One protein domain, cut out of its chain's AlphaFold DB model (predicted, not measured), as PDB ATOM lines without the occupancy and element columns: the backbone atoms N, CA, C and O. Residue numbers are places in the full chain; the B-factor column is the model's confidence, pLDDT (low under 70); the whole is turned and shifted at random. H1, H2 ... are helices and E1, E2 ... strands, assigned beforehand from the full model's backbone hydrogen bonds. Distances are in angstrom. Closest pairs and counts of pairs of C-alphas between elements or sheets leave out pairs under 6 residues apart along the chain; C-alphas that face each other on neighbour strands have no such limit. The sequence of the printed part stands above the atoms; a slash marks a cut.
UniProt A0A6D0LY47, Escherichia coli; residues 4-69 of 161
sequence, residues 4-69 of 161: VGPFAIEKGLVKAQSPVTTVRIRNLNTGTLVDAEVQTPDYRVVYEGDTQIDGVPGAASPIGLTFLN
ATOM      1  N   VAL A   4      34.066  31.871 166.384       98.25
ATOM      2  CA  VAL A   4      33.066  31.354 167.340       98.25
ATOM      3  C   VAL A   4      31.639  31.579 166.835       98.25
ATOM      4  O   VAL A   4      30.812  30.682 166.966       98.25
ATOM      5  N   GLY A   5      31.359  32.745 166.242       98.38
ATOM      6  CA  GLY A   5      30.049  33.067 165.670       98.38
ATOM      7  C   GLY A   5      29.643  32.104 164.547       98.38
ATOM      8  O   GLY A   5      28.641  31.404 164.706       98.38
ATOM      9  N   PRO A   6      30.440  31.995 163.463       98.38
ATOM     10  CA  PRO A   6      30.210  31.037 162.380       98.38
ATOM     11  C   PRO A   6      30.014  29.601 162.871       98.38
ATOM     12  O   PRO A   6      29.017  28.958 162.549       98.38
ATOM     13  N   PHE A   7      30.911  29.128 163.744       98.69
ATOM     14  CA  PHE A   7      30.830  27.783 164.306       98.69
ATOM     15  C   PHE A   7      29.526  27.551 165.079       98.69
ATOM     16  O   PHE A   7      28.887  26.514 164.917       98.69
ATOM     17  N   ALA A   8      29.112  28.504 165.918       98.69
ATOM     18  CA  ALA A   8      27.880  28.380 166.692       98.69
ATOM     19  C   ALA A   8      26.640  28.270 165.791       98.69
ATOM     20  O   ALA A   8      25.725  27.507 166.107       98.69
ATOM     21  N   ILE A   9      26.629  28.983 164.665       98.62
ATOM     22  CA  ILE A   9      25.548  28.926 163.675       98.62
ATOM     23  C   ILE A   9      25.552  27.571 162.958       98.62
ATOM     24  O   ILE A   9      24.533  26.884 162.935       98.62
ATOM     25  N   GLU A  10      26.701  27.128 162.444       98.50
ATOM     26  CA  GLU A  10      26.828  25.844 161.734       98.50
ATOM     27  C   GLU A  10      26.530  24.627 162.612       98.50
ATOM     28  O   GLU A  10      26.024  23.612 162.134       98.50
ATOM     29  N   LYS A  11      26.836  24.711 163.911       98.44
ATOM     30  CA  LYS A  11      26.506  23.663 164.884       98.44
ATOM     31  C   LYS A  11      25.080  23.755 165.424       98.44
ATOM     32  O   LYS A  11      24.714  22.939 166.265       98.44
ATOM     33  N   GLY A  12      24.282  24.719 164.966       97.88
ATOM     34  CA  GLY A  12      22.897  24.897 165.403       97.88
ATOM     35  C   GLY A  12      22.752  25.357 166.856       97.88
ATOM     36  O   GLY A  12      21.665  25.261 167.418       97.88
ATOM     37  N   LEU A  13      23.826  25.865 167.470       98.44
ATOM     38  CA  LEU A  13      23.785  26.476 168.803       98.44
ATOM     39  C   LEU A  13      23.085  27.839 168.762       98.44
ATOM     40  O   LEU A  13      22.499  28.269 169.753       98.44
ATOM     41  N   VAL A  14      23.147  28.510 167.609       98.50
ATOM     42  CA  VAL A  14      22.442  29.760 167.322       98.50
ATOM     43  C   VAL A  14      21.686  29.613 166.008       98.50
ATOM     44  O   VAL A  14      22.241  29.170 165.005       98.50
ATOM     45  N   LYS A  15      20.409  30.002 166.002       98.44
ATOM     46  CA  LYS A  15      19.601  30.034 164.781       98.44
ATOM     47  C   LYS A  15      20.040  31.209 163.905       98.44
ATOM     48  O   LYS A  15      20.018  32.346 164.368       98.44
ATOM     49  N   ALA A  16      20.383  30.932 162.648       98.44
ATOM     50  CA  ALA A  16      20.732  31.967 161.684       98.44
ATOM     51  C   ALA A  16      19.563  32.935 161.424       98.44
ATOM     52  O   ALA A  16      18.398  32.532 161.332       98.44
ATOM     53  N   GLN A  17      19.904  34.208 161.268       98.50
ATOM     54  CA  GLN A  17      19.087  35.277 160.701       98.50
ATOM     55  C   GLN A  17      19.631  35.640 159.310       98.50
ATOM     56  O   GLN A  17      20.687  35.158 158.910       98.50
ATOM     57  N   SER A  18      18.905  36.451 158.543       97.62
ATOM     58  CA  SER A  18      19.329  36.895 157.211       97.62
ATOM     59  C   SER A  18      19.151  38.413 157.090       97.62
ATOM     60  O   SER A  18      18.150  38.927 157.598       97.62
ATOM     61  N   PRO A  19      20.081  39.142 156.445       98.19
ATOM     62  CA  PRO A  19      21.319  38.647 155.826       98.19
ATOM     63  C   PRO A  19      22.495  38.517 156.806       98.19
ATOM     64  O   PRO A  19      23.556  38.047 156.418       98.19
ATOM     65  N   VAL A  20      22.325  38.933 158.062       98.62
ATOM     66  CA  VAL A  20      23.365  38.923 159.099       98.62
ATOM     67  C   VAL A  20      22.800  38.285 160.361       98.62
ATOM     68  O   VAL A  20      21.645  38.521 160.715       98.62
ATOM     69  N   THR A  21      23.618  37.495 161.053       98.75
ATOM     70  CA  THR A  21      23.304  36.934 162.370       98.75
ATOM     71  C   THR A  21      24.217  37.548 163.419       98.75
ATOM     72  O   THR A  21      25.436  37.400 163.342       98.75
ATOM     73  N   THR A  22      23.637  38.176 164.441       98.56
ATOM     74  CA  THR A  22      24.388  38.617 165.623       98.56
ATOM     75  C   THR A  22      24.490  37.479 166.639       98.56
ATOM     76  O   THR A  22      23.485  36.991 167.156       98.56
ATOM     77  N   VAL A  23      25.716  37.074 166.965       98.44
ATOM     78  CA  VAL A  23      26.017  36.057 167.977       98.44
ATOM     79  C   VAL A  23      26.646  36.724 169.196       98.44
ATOM     80  O   VAL A  23      27.768  37.223 169.123       98.44
ATOM     81  N   ARG A  24      25.955  36.695 170.340       97.88
ATOM     82  CA  ARG A  24      26.506  37.179 171.614       97.88
ATOM     83  C   ARG A  24      27.369  36.109 172.274       97.88
ATOM     84  O   ARG A  24      26.876  35.064 172.694       97.88
ATOM     85  N   ILE A  25      28.658  36.395 172.410       97.56
ATOM     86  CA  ILE A  25      29.676  35.479 172.926       97.56
ATOM     87  C   ILE A  25      30.133  35.958 174.300       97.56
ATOM     88  O   ILE A  25      30.562  37.098 174.458       97.56
ATOM     89  N   ARG A  26      30.122  35.069 175.297       95.12
ATOM     90  CA  ARG A  26      30.785  35.311 176.585       95.12
ATOM     91  C   ARG A  26      32.185  34.708 176.564       95.12
ATOM     92  O   ARG A  26      32.333  33.488 176.597       95.12
ATOM     93  N   ASN A  27      33.215  35.550 176.556       91.38
ATOM     94  CA  ASN A  27      34.592  35.094 176.699       91.38
ATOM     95  C   ASN A  27      34.844  34.680 178.154       91.38
ATOM     96  O   ASN A  27      35.011  35.528 179.025       91.38
ATOM     97  N   LEU A  28      34.891  33.377 178.429       91.31
ATOM     98  CA  LEU A  28      35.076  32.867 179.791       91.31
ATOM     99  C   LEU A  28      36.436  33.232 180.401       91.31
ATOM    100  O   LEU A  28      36.551  33.284 181.622       91.31
ATOM    101  N   ASN A  29      37.442  33.543 179.578       84.44
ATOM    102  CA  ASN A  29      38.746  33.956 180.086       84.44
ATOM    103  C   ASN A  29      38.675  35.319 180.770       84.44
ATOM    104  O   ASN A  29      39.360  35.512 181.765       84.44
ATOM    105  N   THR A  30      37.893  36.267 180.248       82.25
ATOM    106  CA  THR A  30      37.850  37.664 180.725       82.25
ATOM    107  C   THR A  30      36.489  38.075 181.285       82.25
ATOM    108  O   THR A  30      36.357  39.150 181.850       82.25
ATOM    109  N   GLY A  31      35.454  37.255 181.104       86.06
ATOM    110  CA  GLY A  31      34.063  37.616 181.381       86.06
ATOM    111  C   GLY A  31      33.437  38.561 180.347       86.06
ATOM    112  O   GLY A  31      32.223  38.745 180.376       86.06
ATOM    113  N   THR A  32      34.230  39.112 179.422       88.62
ATOM    114  CA  THR A  32      33.798  40.075 178.401       88.62
ATOM    115  C   THR A  32      32.722  39.488 177.493       88.62
ATOM    116  O   THR A  32      32.840  38.347 177.031       88.62
ATOM    117  N   LEU A  33      31.693  40.285 177.206       93.00
ATOM    118  CA  LEU A  33      30.695  39.973 176.188       93.00
ATOM    119  C   LEU A  33      31.130  40.577 174.856       93.00
ATOM    120  O   LEU A  33      31.568  41.723 174.809       93.00
ATOM    121  N   VAL A  34      31.012  39.811 173.779       96.31
ATOM    122  CA  VAL A  34      31.337  40.263 172.426       96.31
ATOM    123  C   VAL A  34      30.188  39.906 171.505       96.31
ATOM    124  O   VAL A  34      29.809  38.738 171.429       96.31
ATOM    125  N   ASP A  35      29.650  40.899 170.810       97.69
ATOM    126  CA  ASP A  35      28.680  40.671 169.745       97.69
ATOM    127  C   ASP A  35      29.446  40.463 168.434       97.69
ATOM    128  O   ASP A  35      30.241  41.313 168.033       97.69
ATOM    129  N   ALA A  36      29.246  39.298 167.813       98.38
ATOM    130  CA  ALA A  36      29.822  38.939 166.526       98.38
ATOM    131  C   ALA A  36      28.754  38.994 165.433       98.38
ATOM    132  O   ALA A  36      27.793  38.226 165.470       98.38
ATOM    133  N   GLU A  37      28.927  39.876 164.460       98.56
ATOM    134  CA  GLU A  37      28.068  39.992 163.285       98.56
ATOM    135  C   GLU A  37      28.624  39.112 162.169       98.56
ATOM    136  O   GLU A  37      29.682  39.391 161.604       98.56
ATOM    137  N   VAL A  38      27.923  38.013 161.892       98.69
ATOM    138  CA  VAL A  38      28.313  37.010 160.898       98.69
ATOM    139  C   VAL A  38      27.438  37.164 159.662       98.69
ATOM    140  O   VAL A  38      26.213  37.202 159.786       98.69
ATOM    141  N   GLN A  39      28.051  37.204 158.477       98.69
ATOM    142  CA  GLN A  39      27.305  37.223 157.219       98.69
ATOM    143  C   GLN A  39      26.603  35.880 157.009       98.69
ATOM    144  O   GLN A  39      27.240  34.825 156.941       98.69
ATOM    145  N   THR A  40      25.278  35.931 156.926       98.62
ATOM    146  CA  THR A  40      24.408  34.765 156.780       98.62
ATOM    147  C   THR A  40      23.279  34.966 155.755       98.62
ATOM    148  O   THR A  40      22.106  34.739 156.086       98.62
ATOM    149  N   PRO A  41      23.570  35.397 154.509       98.12
ATOM    150  CA  PRO A  41      22.556  35.419 153.458       98.12
ATOM    151  C   PRO A  41      21.976  34.011 153.263       98.12
ATOM    152  O   PRO A  41      22.647  33.001 153.483       98.12
ATOM    153  N   ASP A  42      20.687  33.943 152.939       97.62
ATOM    154  CA  ASP A  42      19.936  32.683 152.840       97.62
ATOM    155  C   ASP A  42      20.066  31.773 154.076       97.62
ATOM    156  O   ASP A  42      19.959  30.547 153.988       97.62
ATOM    157  N   TYR A  43      20.259  32.386 155.253       98.25
ATOM    158  CA  TYR A  43      20.377  31.719 156.553       98.25
ATOM    159  C   TYR A  43      21.586  30.775 156.665       98.25
ATOM    160  O   TYR A  43      21.585  29.863 157.496       98.25
ATOM    161  N   ARG A  44      22.623  30.975 155.844       98.06
ATOM    162  CA  ARG A  44      23.850  30.166 155.841       98.06
ATOM    163  C   ARG A  44      25.069  31.046 155.996       98.06
ATOM    164  O   ARG A  44      25.160  32.067 155.334       98.06
ATOM    165  N   VAL A  45      26.018  30.620 156.822       98.56
ATOM    166  CA  VAL A  45      27.317  31.293 156.941       98.56
ATOM    167  C   VAL A  45      27.987  31.366 155.570       98.56
ATOM    168  O   VAL A  45      28.081  30.357 154.870       98.56
ATOM    169  N   VAL A  46      28.472  32.552 155.214       98.19
ATOM    170  CA  VAL A  46      29.289  32.775 154.021       98.19
ATOM    171  C   VAL A  46      30.696  33.170 154.451       98.19
ATOM    172  O   VAL A  46      30.868  34.095 155.237       98.19
ATOM    173  N   TYR A  47      31.702  32.463 153.935       97.94
ATOM    174  CA  TYR A  47      33.120  32.767 154.178       97.94
ATOM    175  C   TYR A  47      33.764  33.560 153.040       97.94
ATOM    176  O   TYR A  47      34.791  34.199 153.252       97.94
ATOM    177  N   GLU A  48      33.169  33.542 151.850       97.94
ATOM    178  CA  GLU A  48      33.627  34.323 150.701       97.94
ATOM    179  C   GLU A  48      33.216  35.795 150.844       97.94
ATOM    180  O   GLU A  48      32.141  36.118 151.349       97.94
ATOM    181  N   GLY A  49      34.086  36.703 150.417       97.00
ATOM    182  CA  GLY A  49      33.864  38.141 150.497       97.00
ATOM    183  C   GLY A  49      35.075  38.911 149.992       97.00
ATOM    184  O   GLY A  49      36.039  38.326 149.503       97.00
ATOM    185  N   ASP A  50      35.016  40.229 150.106       97.88
ATOM    186  CA  ASP A  50      36.009  41.175 149.592       97.88
ATOM    187  C   ASP A  50      36.847  41.838 150.698       97.88
ATOM    188  O   ASP A  50      37.729  42.647 150.413       97.88
ATOM    189  N   THR A  51      36.622  41.473 151.964       98.12
ATOM    190  CA  THR A  51      37.360  42.039 153.096       98.12
ATOM    191  C   THR A  51      38.738  41.399 153.213       98.12
ATOM    192  O   THR A  51      38.871  40.175 153.251       98.12
ATOM    193  N   GLN A  52      39.767  42.239 153.314       98.00
ATOM    194  CA  GLN A  52      41.162  41.841 153.505       98.00
ATOM    195  C   GLN A  52      41.659  42.301 154.877       98.00
ATOM    196  O   GLN A  52      41.231  43.342 155.378       98.00
ATOM    197  N   ILE A  53      42.564  41.527 155.481       97.19
ATOM    198  CA  ILE A  53      43.261  41.896 156.719       97.19
ATOM    199  C   ILE A  53      44.754  41.615 156.566       97.19
ATOM    200  O   ILE A  53      45.145  40.606 155.974       97.19
ATOM    201  N   ASP A  54      45.590  42.481 157.131       96.12
ATOM    202  CA  ASP A  54      47.036  42.281 157.102       96.12
ATOM    203  C   ASP A  54      47.430  40.963 157.786       96.12
ATOM    204  O   ASP A  54      46.889  40.574 158.824       96.12
ATOM    205  N   GLY A  55      48.393  40.260 157.186       94.50
ATOM    206  CA  GLY A  55      48.884  38.969 157.670       94.50
ATOM    207  C   GLY A  55      48.102  37.740 157.183       94.50
ATOM    208  O   GLY A  55      48.541  36.622 157.452       94.50
ATOM    209  N   VAL A  56      47.001  37.905 156.437       96.19
ATOM    210  CA  VAL A  56      46.242  36.794 155.834       96.19
ATOM    211  C   VAL A  56      46.123  36.991 154.314       96.19
ATOM    212  O   VAL A  56      45.584  38.005 153.881       96.19
ATOM    213  N   PRO A  57      46.597  36.046 153.477       96.69
ATOM    214  CA  PRO A  57      46.442  36.143 152.024       96.69
ATOM    215  C   PRO A  57      44.981  36.032 151.566       96.69
ATOM    216  O   PRO A  57      44.239  35.175 152.045       96.69
ATOM    217  N   GLY A  58      44.610  36.818 150.552       97.25
ATOM    218  CA  GLY A  58      43.288  36.765 149.921       97.25
ATOM    219  C   GLY A  58      42.245  37.649 150.607       97.25
ATOM    220  O   GLY A  58      42.584  38.563 151.354       97.25
ATOM    221  N   ALA A  59      40.971  37.393 150.305       98.12
ATOM    222  CA  ALA A  59      39.827  38.105 150.866       98.12
ATOM    223  C   ALA A  59      38.771  37.115 151.374       98.12
ATOM    224  O   ALA A  59      38.694  35.978 150.901       98.12
ATOM    225  N   ALA A  60      37.982  37.547 152.352       98.25
ATOM    226  CA  ALA A  60      36.939  36.749 152.977       98.25
ATOM    227  C   ALA A  60      35.754  37.623 153.408       98.25
ATOM    228  O   ALA A  60      35.784  38.853 153.327       98.25
ATOM    229  N   SER A  61      34.693  36.971 153.868       98.00
ATOM    230  CA  SER A  61      33.528  37.634 154.441       98.00
ATOM    231  C   SER A  61      33.884  38.353 155.751       98.00
ATOM    232  O   SER A  61      34.586  37.772 156.590       98.00
ATOM    233  N   PRO A  62      33.417  39.594 155.972       97.94
ATOM    234  CA  PRO A  62      33.713  40.324 157.196       97.94
ATOM    235  C   PRO A  62      32.996  39.720 158.408       97.94
ATOM    236  O   PRO A  62      31.854  39.268 158.327       97.94
ATOM    237  N   ILE A  63      33.646  39.808 159.570       97.88
ATOM    238  CA  ILE A  63      33.022  39.540 160.869       97.88
ATOM    239  C   ILE A  63      33.180  40.785 161.737       97.88
ATOM    240  O   ILE A  63      34.289  41.107 162.169       97.88
ATOM    241  N   GLY A  64      32.071  41.474 162.006       97.56
ATOM    242  CA  GLY A  64      32.051  42.607 162.931       97.56
ATOM    243  C   GLY A  64      32.157  42.108 164.369       97.56
ATOM    244  O   GLY A  64      31.363  41.265 164.774       97.56
ATOM    245  N   LEU A  65      33.131  42.588 165.145       97.00
ATOM    246  CA  LEU A  65      33.279  42.238 166.562       97.00
ATOM    247  C   LEU A  65      33.144  43.479 167.441       97.00
ATOM    248  O   LEU A  65      34.034  44.328 167.473       97.00
ATOM    249  N   THR A  66      32.065  43.534 168.218       96.00
ATOM    250  CA  THR A  66      31.804  44.619 169.168       96.00
ATOM    251  C   THR A  66      32.061  44.139 170.589       96.00
ATOM    252  O   THR A  66      31.330  43.305 171.125       96.00
ATOM    253  N   PHE A  67      33.110  44.668 171.215       93.31
ATOM    254  CA  PHE A  67      33.517  44.320 172.575       93.31
ATOM    255  C   PHE A  67      32.736  45.144 173.607       93.31
ATOM    256  O   PHE A  67      32.946  46.347 173.758       93.31
ATOM    257  N   LEU A  68      31.846  44.491 174.352       89.88
ATOM    258  CA  LEU A  68      30.978  45.120 175.346       89.88
ATOM    259  C   LEU A  68      31.611  45.047 176.739       89.88
ATOM    260  O   LEU A  68      32.174  44.017 177.116       89.88
ATOM    261  N   ASN A  69      31.490  46.120 177.528       84.06
ATOM    262  CA  ASN A  69      31.931  46.176 178.933       84.06
ATOM    263  C   ASN A  69      33.375  45.677 179.147       84.06
ATOM    264  O   ASN A  69      33.647  44.872 180.033       84.06
TER     265      ASN A  69
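This is residues 4 to 69 of the 161 residues of a protein of Escherichia coli (UniProt A0A6D0LY47). A small antiparallel sheet, E1, E2, E3 in that order, has one short helix, H1, slantwise over one face and a long loop, residues 40 to 62, at one end. The 66 printed residues have one named helix and three strands, H1 E1 E2 E3, with under half of the residues in them; the class is mixed. It is compact, radius of gyration of the C-alphas 12.4 A, spans 33 by 29 by 17 A.

H1, residues 4 to 10, begins at C-alpha 4 (33.066, 31.354, 167.340). E1, residues 20 to 26, is 19.3 A long, E2, residues 33 to 39, 19.5 A; E3, residues 63 to 68, ends at (30.978, 45.120, 175.346).

H1, every O i to N i+4 pair within hydrogen-bond range, is on the sheet over E1, only just not over E2, where 2 C-alphas fall. Its closest C-alphas to E1, Gly 5 and Val 23, are 5.5 A apart. The hairpins E1 and E2, E2 and E3 form a meander, each strand the antiparallel neighbour of the one before: N 23 to O 36 and N 37 to O 64 are 2.8 A.

The printed part has no cut; E2 to E3 is a long link. No printed residue is under 70.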